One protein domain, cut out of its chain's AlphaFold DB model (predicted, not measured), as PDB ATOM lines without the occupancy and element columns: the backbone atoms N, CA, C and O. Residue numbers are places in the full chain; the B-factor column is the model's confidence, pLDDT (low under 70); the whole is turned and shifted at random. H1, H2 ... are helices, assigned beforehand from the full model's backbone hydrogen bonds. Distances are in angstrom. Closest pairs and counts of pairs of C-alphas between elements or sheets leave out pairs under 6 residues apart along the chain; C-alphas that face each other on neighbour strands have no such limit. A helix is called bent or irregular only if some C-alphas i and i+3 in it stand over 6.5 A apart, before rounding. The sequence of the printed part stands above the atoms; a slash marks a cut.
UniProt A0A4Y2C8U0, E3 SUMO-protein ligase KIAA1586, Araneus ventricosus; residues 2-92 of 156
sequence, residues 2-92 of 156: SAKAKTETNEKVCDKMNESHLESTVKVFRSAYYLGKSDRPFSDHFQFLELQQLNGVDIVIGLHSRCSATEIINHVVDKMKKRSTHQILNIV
ATOM      1  N   SER A   2       2.982 -48.425  80.244       57.62
ATOM      2  CA  SER A   2       3.520 -48.463  78.864       57.62
ATOM      3  C   SER A   2       2.465 -48.490  77.737       57.62
ATOM      4  O   SER A   2       2.645 -47.831  76.721       57.62
ATOM      5  N   ALA A   3       1.329 -49.179  77.917       57.91
ATOM      6  CA  ALA A   3       0.321 -49.307  76.857       57.91
ATOM      7  C   ALA A   3      -0.395 -47.981  76.533       57.91
ATOM      8  O   ALA A   3      -0.502 -47.623  75.369       57.91
ATOM      9  N   LYS A   4      -0.806 -47.219  77.557       56.91
ATOM     10  CA  LYS A   4      -1.562 -45.963  77.392       56.91
ATOM     11  C   LYS A   4      -0.740 -44.866  76.697       56.91
ATOM     12  O   LYS A   4      -1.232 -44.223  75.782       56.91
ATOM     13  N   ALA A   5       0.545 -44.752  77.044       57.75
ATOM     14  CA  ALA A   5       1.477 -43.842  76.374       57.75
ATOM     15  C   ALA A   5       1.728 -44.229  74.904       57.75
ATOM     16  O   ALA A   5       1.896 -43.360  74.051       57.75
ATOM     17  N   LYS A   6       1.724 -45.531  74.581       62.28
ATOM     18  CA  LYS A   6       1.879 -46.030  73.206       62.28
ATOM     19  C   LYS A   6       0.646 -45.724  72.348       62.28
ATOM     20  O   LYS A   6       0.801 -45.328  71.197       62.28
ATOM     21  N   THR A   7      -0.555 -45.832  72.917       61.78
ATOM     22  CA  THR A   7      -1.816 -45.477  72.244       61.78
ATOM     23  C   THR A   7      -1.916 -43.971  71.986       61.78
ATOM     24  O   THR A   7      -2.144 -43.574  70.850       61.78
ATOM     25  N   GLU A   8      -1.595 -43.137  72.983       62.47
ATOM     26  CA  GLU A   8      -1.535 -41.670  72.832       62.47
ATOM     27  C   GLU A   8      -0.468 -41.220  71.815       62.47
ATOM     28  O   GLU A   8      -0.597 -40.174  71.180       62.47
ATOM     29  N   THR A   9       0.605 -42.001  71.638       76.38
ATOM     30  CA  THR A   9       1.636 -41.731  70.624       76.38
ATOM     31  C   THR A   9       1.142 -42.080  69.218       76.38
ATOM     32  O   THR A   9       1.398 -41.327  68.284       76.38
ATOM     33  N   ASN A  10       0.396 -43.177  69.062       69.00
ATOM     34  CA  ASN A  10      -0.174 -43.584  67.776       69.00
ATOM     35  C   ASN A  10      -1.292 -42.640  67.305       69.00
ATOM     36  O   ASN A  10      -1.336 -42.297  66.126       69.00
ATOM     37  N   GLU A  11      -2.153 -42.181  68.218       74.50
ATOM     38  CA  GLU A  11      -3.201 -41.191  67.921       74.50
ATOM     39  C   GLU A  11      -2.591 -39.879  67.413       74.50
ATOM     40  O   GLU A  11      -2.928 -39.419  66.325       74.50
ATOM     41  N   LYS A  12      -1.571 -39.352  68.106       77.12
ATOM     42  CA  LYS A  12      -0.845 -38.141  67.677       77.12
ATOM     43  C   LYS A  12      -0.164 -38.278  66.315       77.12
ATOM     44  O   LYS A  12       0.024 -37.281  65.622       77.12
ATOM     45  N   VAL A  13       0.271 -39.482  65.945       75.00
ATOM     46  CA  VAL A  13       0.860 -39.744  64.622       75.00
ATOM     47  C   VAL A  13      -0.227 -39.757  63.545       75.00
ATOM     48  O   VAL A  13      -0.026 -39.162  62.489       75.00
ATOM     49  N   CYS A  14      -1.382 -40.363  63.829       73.19
ATOM     50  CA  CYS A  14      -2.541 -40.369  62.935       73.19
ATOM     51  C   CYS A  14      -3.048 -38.944  62.651       73.19
ATOM     52  O   CYS A  14      -3.259 -38.576  61.495       73.19
ATOM     53  N   ASP A  15      -3.147 -38.108  63.687       82.12
ATOM     54  CA  ASP A  15      -3.593 -36.718  63.555       82.12
ATOM     55  C   ASP A  15      -2.648 -35.890  62.676       82.12
ATOM     56  O   ASP A  15      -3.093 -35.174  61.779       82.12
ATOM     57  N   LYS A  16      -1.330 -36.046  62.864       78.88
ATOM     58  CA  LYS A  16      -0.317 -35.371  62.036       78.88
ATOM     59  C   LYS A  16      -0.357 -35.806  60.572       78.88
ATOM     60  O   LYS A  16      -0.162 -34.979  59.684       78.88
ATOM     61  N   MET A  17      -0.594 -37.091  60.307       75.38
ATOM     62  CA  MET A  17      -0.755 -37.587  58.936       75.38
ATOM     63  C   MET A  17      -2.001 -36.979  58.282       75.38
ATOM     64  O   MET A  17      -1.926 -36.500  57.152       75.38
ATOM     65  N   ASN A  18      -3.123 -36.923  59.004       81.69
ATOM     66  CA  ASN A  18      -4.349 -36.293  58.514       81.69
ATOM     67  C   ASN A  18      -4.165 -34.800  58.219       81.69
ATOM     68  O   ASN A  18      -4.637 -34.320  57.188       81.69
ATOM     69  N   GLU A  19      -3.459 -34.071  59.085       84.75
ATOM     70  CA  GLU A  19      -3.145 -32.657  58.875       84.75
ATOM     71  C   GLU A  19      -2.295 -32.452  57.613       84.75
ATOM     72  O   GLU A  19      -2.652 -31.649  56.752       84.75
ATOM     73  N   SER A  20      -1.244 -33.255  57.429       81.31
ATOM     74  CA  SER A  20      -0.409 -33.214  56.222       81.31
ATOM     75  C   SER A  20      -1.205 -33.500  54.939       81.31
ATOM     76  O   SER A  20      -1.066 -32.790  53.937       81.31
ATOM     77  N   HIS A  21      -2.095 -34.497  54.961       83.19
ATOM     78  CA  HIS A  21      -2.962 -34.800  53.821       83.19
ATOM     79  C   HIS A  21      -3.955 -33.671  53.526       83.19
ATOM     80  O   HIS A  21      -4.214 -33.361  52.356       83.19
ATOM     81  N   LEU A  22      -4.486 -33.024  54.567       87.25
ATOM     82  CA  LEU A  22      -5.366 -31.872  54.426       87.25
ATOM     83  C   LEU A  22      -4.627 -30.690  53.789       87.25
ATOM     84  O   LEU A  22      -5.125 -30.115  52.821       87.25
ATOM     85  N   GLU A  23      -3.430 -30.358  54.271       88.69
ATOM     86  CA  GLU A  23      -2.605 -29.285  53.705       88.69
ATOM     87  C   GLU A  23      -2.286 -29.524  52.229       88.69
ATOM     88  O   GLU A  23      -2.386 -28.614  51.401       88.69
ATOM     89  N   SER A  24      -1.947 -30.764  51.881       86.56
ATOM     90  CA  SER A  24      -1.680 -31.152  50.502       86.56
ATOM     91  C   SER A  24      -2.925 -31.018  49.613       86.56
ATOM     92  O   SER A  24      -2.874 -30.450  48.520       86.56
ATOM     93  N   THR A  25      -4.089 -31.426  50.126       90.62
ATOM     94  CA  THR A  25      -5.380 -31.266  49.438       90.62
ATOM     95  C   THR A  25      -5.723 -29.791  49.217       90.62
ATOM     96  O   THR A  25      -6.166 -29.410  48.131       90.62
ATOM     97  N   VAL A  26      -5.462 -28.924  50.201       92.50
ATOM     98  CA  VAL A  26      -5.664 -27.472  50.074       92.50
ATOM     99  C   VAL A  26      -4.841 -26.895  48.919       92.50
ATOM    100  O   VAL A  26      -5.338 -26.027  48.197       92.50
ATOM    101  N   LYS A  27      -3.610 -27.372  48.701       93.75
ATOM    102  CA  LYS A  27      -2.776 -26.937  47.569       93.75
ATOM    103  C   LYS A  27      -3.411 -27.329  46.235       93.75
ATOM    104  O   LYS A  27      -3.569 -26.460  45.385       93.75
ATOM    105  N   VAL A  28      -3.891 -28.569  46.090       94.75
ATOM    106  CA  VAL A  28      -4.622 -29.011  44.882       94.75
ATOM    107  C   VAL A  28      -5.854 -28.139  44.622       94.75
ATOM    108  O   VAL A  28      -6.074 -27.696  43.492       94.75
ATOM    109  N   PHE A  29      -6.628 -27.829  45.668       95.25
ATOM    110  CA  PHE A  29      -7.803 -26.963  45.556       95.25
ATOM    111  C   PHE A  29      -7.439 -25.546  45.110       95.25
ATOM    112  O   PHE A  29      -8.119 -24.973  44.260       95.25
ATOM    113  N   ARG A  30      -6.357 -24.976  45.654       94.75
ATOM    114  CA  ARG A  30      -5.852 -23.657  45.244       94.75
ATOM    115  C   ARG A  30      -5.403 -23.652  43.787       94.75
ATOM    116  O   ARG A  30      -5.660 -22.673  43.093       94.75
ATOM    117  N   SER A  31      -4.787 -24.732  43.322       94.81
ATOM    118  CA  SER A  31      -4.340 -24.885  41.937       94.81
ATOM    119  C   SER A  31      -5.513 -24.960  40.966       94.81
ATOM    120  O   SER A  31      -5.549 -24.194  40.006       94.81
ATOM    121  N   ALA A  32      -6.518 -25.789  41.264       96.00
ATOM    122  CA  ALA A  32      -7.752 -25.839  40.482       96.00
ATOM    123  C   ALA A  32      -8.455 -24.471  40.478       96.00
ATOM    124  O   ALA A  32      -8.799 -23.953  39.418       96.00
ATOM    125  N   TYR A  33      -8.591 -23.840  41.653       96.62
ATOM    126  CA  TYR A  33      -9.156 -22.496  41.791       96.62
ATOM    127  C   TYR A  33      -8.412 -21.457  40.951       96.62
ATOM    128  O   TYR A  33      -9.050 -20.632  40.303       96.62
ATOM    129  N   TYR A  34      -7.079 -21.495  40.932       96.12
ATOM    130  CA  TYR A  34      -6.272 -20.594  40.116       96.12
ATOM    131  C   TYR A  34      -6.571 -20.755  38.624       96.12
ATOM    132  O   TYR A  34      -6.724 -19.744  37.937       96.12
ATOM    133  N   LEU A  35      -6.708 -21.994  38.136       96.19
ATOM    134  CA  LEU A  35      -7.076 -22.249  36.743       96.19
ATOM    135  C   LEU A  35      -8.444 -21.648  36.420       96.19
ATOM    136  O   LEU A  35      -8.552 -20.872  35.474       96.19
ATOM    137  N   GLY A  36      -9.453 -21.922  37.254       94.44
ATOM    138  CA  GLY A  36     -10.798 -21.374  37.071       94.44
ATOM    139  C   GLY A  36     -10.853 -19.849  37.158       94.44
ATOM    140  O   GLY A  36     -11.556 -19.217  36.383       94.44
ATOM    141  N   LYS A  37     -10.080 -19.239  38.062       94.31
ATOM    142  CA  LYS A  37     -10.002 -17.778  38.205       94.31
ATOM    143  C   LYS A  37      -9.284 -17.100  37.031       94.31
ATOM    144  O   LYS A  37      -9.542 -15.931  36.771       94.31
ATOM    145  N   SER A  38      -8.355 -17.798  36.387       95.25
ATOM    146  CA  SER A  38      -7.520 -17.257  35.306       95.25
ATOM    147  C   SER A  38      -8.051 -17.618  33.916       95.25
ATOM    148  O   SER A  38      -7.292 -17.548  32.953       95.25
ATOM    149  N   ASP A  39      -9.306 -18.072  33.827       93.31
ATOM    150  CA  ASP A  39      -9.959 -18.531  32.594       93.31
ATOM    151  C   ASP A  39      -9.145 -19.594  31.832       93.31
ATOM    152  O   ASP A  39      -9.127 -19.650  30.600       93.31
ATOM    153  N   ARG A  40      -8.433 -20.458  32.571       95.75
ATOM    154  CA  ARG A  40      -7.617 -21.536  32.004       95.75
ATOM    155  C   ARG A  40      -8.418 -22.830  31.900       95.75
ATOM    156  O   ARG A  40      -9.188 -23.154  32.808       95.75
ATOM    157  N   PRO A  41      -8.216 -23.617  30.832       95.62
ATOM    158  CA  PRO A  41      -8.936 -24.867  30.667       95.62
ATOM    159  C   PRO A  41      -8.503 -25.887  31.729       95.62
ATOM    160  O   PRO A  41      -7.321 -26.051  32.022       95.62
ATOM    161  N   PHE A  42      -9.458 -26.642  32.277       95.56
ATOM    162  CA  PHE A  42      -9.176 -27.655  33.308       95.56
ATOM    163  C   PHE A  42      -8.395 -28.868  32.785       95.56
ATOM    164  O   PHE A  42      -7.962 -29.712  33.567       95.56
ATOM    165  N   SER A  43      -8.191 -28.969  31.468       95.31
ATOM    166  CA  SER A  43      -7.218 -29.893  30.879       95.31
ATOM    167  C   SER A  43      -5.793 -29.633  31.358       95.31
ATOM    168  O   SER A  43      -5.020 -30.582  31.426       95.31
ATOM    169  N   ASP A  44      -5.471 -28.389  31.725       95.31
ATOM    170  CA  ASP A  44      -4.133 -27.989  32.171       95.31
ATOM    171  C   ASP A  44      -3.840 -28.451  33.608       95.31
ATOM    172  O   ASP A  44      -2.695 -28.393  34.046       95.31
ATOM    173  N   HIS A  45      -4.852 -28.915  34.356       95.88
ATOM    174  CA  HIS A  45      -4.738 -29.211  35.790       95.88
ATOM    175  C   HIS A  45      -3.642 -30.218  36.122       95.88
ATOM    176  O   HIS A  45      -2.851 -29.970  37.027       95.88
ATOM    177  N   PHE A  46      -3.541 -31.302  35.355       94.75
ATOM    178  CA  PHE A  46      -2.527 -32.330  35.582       94.75
ATOM    179  C   PHE A  46      -1.104 -31.767  35.441       94.75
ATOM    180  O   PHE A  46      -0.330 -31.783  36.394       94.75
ATOM    181  N   GLN A  47      -0.801 -31.168  34.285       94.56
ATOM    182  CA  GLN A  47       0.519 -30.592  33.997       94.56
ATOM    183  C   GLN A  47       0.860 -29.433  34.941       94.56
ATOM    184  O   GLN A  47       2.018 -29.219  35.297       94.56
ATOM    185  N   PHE A  48      -0.148 -28.675  35.379       94.81
ATOM    186  CA  PHE A  48       0.046 -27.594  36.333       94.81
ATOM    187  C   PHE A  48       0.436 -28.109  37.724       94.81
ATOM    188  O   PHE A  48       1.279 -27.498  38.381       94.81
ATOM    189  N   LEU A  49      -0.130 -29.236  38.167       95.06
ATOM    190  CA  LEU A  49       0.280 -29.881  39.414       95.06
ATOM    191  C   LEU A  49       1.672 -30.515  39.302       95.06
ATOM    192  O   LEU A  49       2.461 -30.349  40.229       95.06
ATOM    193  N   GLU A  50       2.015 -31.141  38.172       94.00
ATOM    194  CA  GLU A  50       3.380 -31.636  37.922       94.00
ATOM    195  C   GLU A  50       4.408 -30.501  38.018       94.00
ATOM    196  O   GLU A  50       5.425 -30.622  38.702       94.00
ATOM    197  N   LEU A  51       4.118 -29.348  37.407       94.62
ATOM    198  CA  LEU A  51       4.982 -28.172  37.499       94.62
ATOM    199  C   LEU A  51       5.142 -27.687  38.947       94.62
ATOM    200  O   LEU A  51       6.230 -27.282  39.356       94.62
ATOM    201  N   GLN A  52       4.075 -27.716  39.742       93.50
ATOM    202  CA  GLN A  52       4.157 -27.349  41.156       93.50
ATOM    203  C   GLN A  52       4.999 -28.340  41.963       93.50
ATOM    204  O   GLN A  52       5.794 -27.900  42.795       93.50
ATOM    205  N   GLN A  53       4.892 -29.641  41.685       93.25
ATOM    206  CA  GLN A  53       5.750 -30.658  42.294       93.25
ATOM    207  C   GLN A  53       7.226 -30.421  41.951       93.25
ATOM    208  O   GLN A  53       8.070 -30.443  42.846       93.25
ATOM    209  N   LEU A  54       7.537 -30.093  40.690       94.38
ATOM    210  CA  LEU A  54       8.896 -29.728  40.263       94.38
ATOM    211  C   LEU A  54       9.425 -28.472  40.972       94.38
ATOM    212  O   LEU A  54      10.616 -28.381  41.256       94.38
ATOM    213  N   ASN A  55       8.541 -27.535  41.317       95.00
ATOM    214  CA  ASN A  55       8.876 -26.344  42.101       95.00
ATOM    215  C   ASN A  55       8.971 -26.610  43.620       95.00
ATOM    216  O   ASN A  55       9.100 -25.664  44.399       95.00
ATOM    217  N   GLY A  56       8.899 -27.870  44.060       91.44
ATOM    218  CA  GLY A  56       9.038 -28.267  45.465       91.44
ATOM    219  C   GLY A  56       7.742 -28.213  46.277       91.44
ATOM    220  O   GLY A  56       7.779 -28.288  47.505       91.44
ATOM    221  N   VAL A  57       6.583 -28.078  45.626       90.44
ATOM    222  CA  VAL A  57       5.289 -28.132  46.307       90.44
ATOM    223  C   VAL A  57       4.896 -29.591  46.524       90.44
ATOM    224  O   VAL A  57       4.596 -30.310  45.577       90.44
ATOM    225  N   ASP A  58       4.838 -30.016  47.786       87.12
ATOM    226  CA  ASP A  58       4.308 -31.337  48.133       87.12
ATOM    227  C   ASP A  58       2.799 -31.419  47.838       87.12
ATOM    228  O   ASP A  58       1.993 -30.740  48.491       87.12
ATOM    229  N   ILE A  59       2.450 -32.226  46.833       85.31
ATOM    230  CA  ILE A  59       1.100 -32.444  46.309       85.31
ATOM    231  C   ILE A  59       0.773 -33.938  46.383       85.31
ATOM    232  O   ILE A  59       1.532 -34.775  45.897       85.31
ATOM    233  N   VAL A  60      -0.399 -34.250  46.934       79.44
ATOM    234  CA  VAL A  60      -0.938 -35.604  47.089       79.44
ATOM    235  C   VAL A  60      -1.108 -36.280  45.734       79.44
ATOM    236  O   VAL A  60      -1.374 -35.621  44.741       79.44
ATOM    237  N   ILE A  61      -1.025 -37.606  45.691       77.62
ATOM    238  CA  ILE A  61      -1.071 -38.406  44.454       77.62
ATOM    239  C   ILE A  61      -2.458 -38.361  43.760       77.62
ATOM    240  O   ILE A  61      -2.595 -38.735  42.599       77.62
ATOM    241  N   GLY A  62      -3.507 -37.903  44.451       84.38
ATOM    242  CA  GLY A  62      -4.889 -37.897  43.955       84.38
ATOM    243  C   GLY A  62      -5.390 -36.539  43.452       84.38
ATOM    244  O   GLY A  62      -4.805 -35.498  43.727       84.38
ATOM    245  N   LEU A  63      -6.549 -36.552  42.777       89.19
ATOM    246  CA  LEU A  63      -7.284 -35.363  42.302       89.19
ATOM    247  C   LEU A  63      -6.592 -34.545  41.193       89.19
ATOM    248  O   LEU A  63      -6.869 -33.357  41.025       89.19
ATOM    249  N   HIS A  64      -5.718 -35.171  40.402       93.06
ATOM    250  CA  HIS A  64      -5.008 -34.490  39.304       93.06
ATOM    251  C   HIS A  64      -5.770 -34.496  37.980       93.06
ATOM    252  O   HIS A  64      -5.388 -33.816  37.030       93.06
ATOM    253  N   SER A  65      -6.847 -35.275  37.890       94.69
ATOM    254  CA  SER A  65      -7.610 -35.388  36.653       94.69
ATOM    255  C   SER A  65      -8.381 -34.103  36.341       94.69
ATOM    256  O   SER A  65      -8.760 -33.343  37.237       94.69
ATOM    257  N   ARG A  66      -8.704 -33.908  35.059       96.06
ATOM    258  CA  ARG A  66      -9.636 -32.858  34.623       96.06
ATOM    259  C   ARG A  66     -10.979 -32.957  35.355       96.06
ATOM    260  O   ARG A  66     -11.519 -31.936  35.760       96.06
ATOM    261  N   CYS A  67     -11.512 -34.169  35.528       95.44
ATOM    262  CA  CYS A  67     -12.789 -34.386  36.211       95.44
ATOM    263  C   CYS A  67     -12.731 -33.887  37.657       95.44
ATOM    264  O   CYS A  67     -13.603 -33.138  38.085       95.44
ATOM    265  N   SER A  68     -11.649 -34.213  38.364       94.44
ATOM    266  CA  SER A  68     -11.414 -33.749  39.731       94.44
ATOM    267  C   SER A  68     -11.313 -32.224  39.803       94.44
ATOM    268  O   SER A  68     -11.911 -31.618  40.685       94.44
ATOM    269  N   ALA A  69     -10.620 -31.581  38.856       95.81
ATOM    270  CA  ALA A  69     -10.560 -30.120  38.782       95.81
ATOM    271  C   ALA A  69     -11.955 -29.494  38.616       95.81
ATOM    272  O   ALA A  69     -12.293 -28.548  39.328       95.81
ATOM    273  N   THR A  70     -12.781 -30.051  37.724       96.50
ATOM    274  CA  THR A  70     -14.167 -29.611  37.513       96.50
ATOM    275  C   THR A  70     -14.994 -29.734  38.792       96.50
ATOM    276  O   THR A  70     -15.677 -28.787  39.174       96.50
ATOM    277  N   GLU A  71     -14.925 -30.874  39.481       96.75
ATOM    278  CA  GLU A  71     -15.659 -31.105  40.731       96.75
ATOM    279  C   GLU A  71     -15.223 -30.148  41.843       96.75
ATOM    280  O   GLU A  71     -16.067 -29.575  42.537       96.75
ATOM    281  N   ILE A  72     -13.914 -29.915  41.975       95.88
ATOM    282  CA  ILE A  72     -13.353 -28.951  42.926       95.88
ATOM    283  C   ILE A  72     -13.887 -27.547  42.636       95.88
ATOM    284  O   ILE A  72     -14.373 -26.871  43.545       95.88
ATOM    285  N   ILE A  73     -13.825 -27.102  41.378       96.31
ATOM    286  CA  ILE A  73     -14.324 -25.780  40.994       96.31
ATOM    287  C   ILE A  73     -15.824 -25.666  41.237       96.31
ATOM    288  O   ILE A  73     -16.250 -24.678  41.832       96.31
ATOM    289  N   ASN A  74     -16.616 -26.670  40.864       94.69
ATOM    290  CA  ASN A  74     -18.057 -26.678  41.118       94.69
ATOM    291  C   ASN A  74     -18.358 -26.543  42.615       94.69
ATOM    292  O   ASN A  74     -19.178 -25.715  43.009       94.69
ATOM    293  N   HIS A  75     -17.627 -27.273  43.463       95.25
ATOM    294  CA  HIS A  75     -17.758 -27.145  44.911       95.25
ATOM    295  C   HIS A  75     -17.442 -25.723  45.400       95.25
ATOM    296  O   HIS A  75     -18.183 -25.157  46.210       95.25
ATOM    297  N   VAL A  76     -16.353 -25.122  44.912       94.25
ATOM    298  CA  VAL A  76     -15.973 -23.748  45.268       94.25
ATOM    299  C   VAL A  76     -17.037 -22.750  44.807       94.25
ATOM    300  O   VAL A  76     -17.445 -21.892  45.592       94.25
ATOM    301  N   VAL A  77     -17.532 -22.887  43.576       91.88
ATOM    302  CA  VAL A  77     -18.590 -22.046  43.003       91.88
ATOM    303  C   VAL A  77     -19.862 -22.133  43.840       91.88
ATOM    304  O   VAL A  77     -20.415 -21.092  44.192       91.88
ATOM    305  N   ASP A  78     -20.290 -23.325  44.249       91.50
ATOM    306  CA  ASP A  78     -21.472 -23.502  45.097       91.50
ATOM    307  C   ASP A  78     -21.328 -22.800  46.451       91.50
ATOM    308  O   ASP A  78     -22.255 -22.135  46.928       91.50
ATOM    309  N   LYS A  79     -20.151 -22.903  47.082       93.94
ATOM    310  CA  LYS A  79     -19.865 -22.198  48.341       93.94
ATOM    311  C   LYS A  79     -19.846 -20.680  48.145       93.94
ATOM    312  O   LYS A  79     -20.397 -19.953  48.974       93.94
ATOM    313  N   MET A  80     -19.257 -20.197  47.050       91.12
ATOM    314  CA  MET A  80     -19.202 -18.771  46.717       91.12
ATOM    315  C   MET A  80     -20.586 -18.198  46.396       91.12
ATOM    316  O   MET A  80     -20.915 -17.118  46.893       91.12
ATOM    317  N   LYS A  81     -21.416 -18.925  45.636       88.56
ATOM    318  CA  LYS A  81     -22.804 -18.552  45.331       88.56
ATOM    319  C   LYS A  81     -23.618 -18.421  46.613       88.56
ATOM    320  O   LYS A  81     -24.140 -17.344  46.877       88.56
ATOM    321  N   LYS A  82     -23.617 -19.446  47.479       89.81
ATOM    322  CA  LYS A  82     -24.333 -19.414  48.771       89.81
ATOM    323  C   LYS A  82     -23.928 -18.221  49.636       89.81
ATOM    324  O   LYS A  82     -24.788 -17.523  50.172       89.81
ATOM    325  N   ARG A  83     -22.622 -17.957  49.745       90.44
ATOM    326  CA  ARG A  83     -22.106 -16.800  50.490       90.44
ATOM    327  C   ARG A  83     -22.584 -15.477  49.889       90.44
ATOM    328  O   ARG A  83     -23.005 -14.601  50.638       90.44
ATOM    329  N   SER A  84     -22.514 -15.335  48.568       86.69
ATOM    330  CA  SER A  84     -22.894 -14.102  47.869       86.69
ATOM    331  C   SER A  84     -24.395 -13.840  47.982       86.69
ATOM    332  O   SER A  84     -24.787 -12.735  48.343       86.69
ATOM    333  N   THR A  85     -25.235 -14.861  47.789       85.25
ATOM    334  CA  THR A  85     -26.691 -14.759  47.969       85.25
ATOM    335  C   THR A  85     -27.044 -14.309  49.382       85.25
ATOM    336  O   THR A  85     -27.827 -13.380  49.552       85.25
ATOM    337  N   HIS A  86     -26.413 -14.892  50.407       87.94
ATOM    338  CA  HIS A  86     -26.650 -14.482  51.791       87.94
ATOM    339  C   HIS A  86     -26.258 -13.015  52.045       87.94
ATOM    340  O   HIS A  86     -26.969 -12.290  52.736       87.94
ATOM    341  N   GLN A  87     -25.157 -12.542  51.453       87.31
ATOM    342  CA  GLN A  87     -24.744 -11.138  51.557       87.31
ATOM    343  C   GLN A  87     -25.733 -10.181  50.882       87.31
ATOM    344  O   GLN A  87     -26.067  -9.153  51.468       87.31
ATOM    345  N   ILE A  88     -26.220 -10.533  49.691       86.75
ATOM    346  CA  ILE A  88     -27.202  -9.739  48.940       86.75
ATOM    347  C   ILE A  88     -28.504  -9.606  49.741       86.75
ATOM    348  O   ILE A  88     -29.020  -8.500  49.894       86.75
ATOM    349  N   LEU A  89     -28.993 -10.712  50.315       85.81
ATOM    350  CA  LEU A  89     -30.199 -10.719  51.151       85.81
ATOM    351  C   LEU A  89     -30.040  -9.841  52.403       85.81
ATOM    352  O   LEU A  89     -30.953  -9.098  52.750       85.81
ATOM    353  N   ASN A  90     -28.869  -9.869  53.048       87.88
ATOM    354  CA  ASN A  90     -28.619  -9.107  54.277       87.88
ATOM    355  C   ASN A  90     -28.514  -7.586  54.066       87.88
ATOM    356  O   ASN A  90     -28.752  -6.823  55.000       87.88
ATOM    357  N   ILE A  91     -28.114  -7.118  52.880       85.00
ATOM    358  CA  ILE A  91     -27.925  -5.679  52.616       85.00
ATOM    359  C   ILE A  91     -29.256  -4.959  52.381       85.00
ATOM    360  O   ILE A  91     -29.328  -3.754  52.629       85.00
ATOM    361  N   VAL A  92     -30.302  -5.693  51.971       77.19
ATOM    362  CA  VAL A  92     -31.627  -5.155  51.607       77.19
ATOM    363  C   VAL A  92     -31.479  -4.002  50.596       77.19
ATOM    364  O   VAL A  92     -32.007  -2.904  50.763       77.19
TER     365      VAL A  92
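AT A GLANCE: This is residues 2 to 92 of the 156 residues of the protein "E3 SUMO-protein ligase KIAA1586" of Araneus ventricosus (UniProt A0A4Y2C8U0). Two long helices, H1 and H3, make an L; at its corner they form a small compact body with short H2, from which residues 2 to 19 and 78 to 92 stick out as arms. The 91 printed residues hold H1, H2, H3 in order and no named strand: all helix, only just loose, close to extended, radius of gyration of the C-alphas 18.1 A, spans 60 by 41 by 21 A.

IN THESE COORDINATES: H1, residues 2 to 37, begins at C-alpha 2 (3.520, -48.463, 78.864) and spans 52.7 A. H3, residues 66 to 91, spans 37.4 A to C-alpha 91 (-27.925, -5.679, 52.616). H2, residues 42 to 54, spans 19.5 A and is irregular: C-alphas 43 and 46 are 7.1 A apart.

HOW THE PARTS SIT: H1 touches H3 with residues 29 to 36 alone, about perpendicular at 83 degrees; the closest C-alphas, Ala 32 and Ala 69, are 5.4 A apart. H1 touches H2 with residues 28 to 36 alone, at a steep tilt of 53 degrees; closest C-alphas: Ala 32 and His 45, 6.5 A. H2 touches H3 with residues 42 to 46 alone; closest C-alphas: Ser 43 and Arg 66, 5.4 A. Every O i to N i+4 pair is within hydrogen-bond range in H1 and H3, 7 of 9 in H2.

THE WHOLE: The farthest C-alphas, Ser 2 and Val 92, are 62.1 A apart. The printed part has no cut; the H2 to H3 link is long. Residues 2 to 8 and 10 have pLDDT under 70.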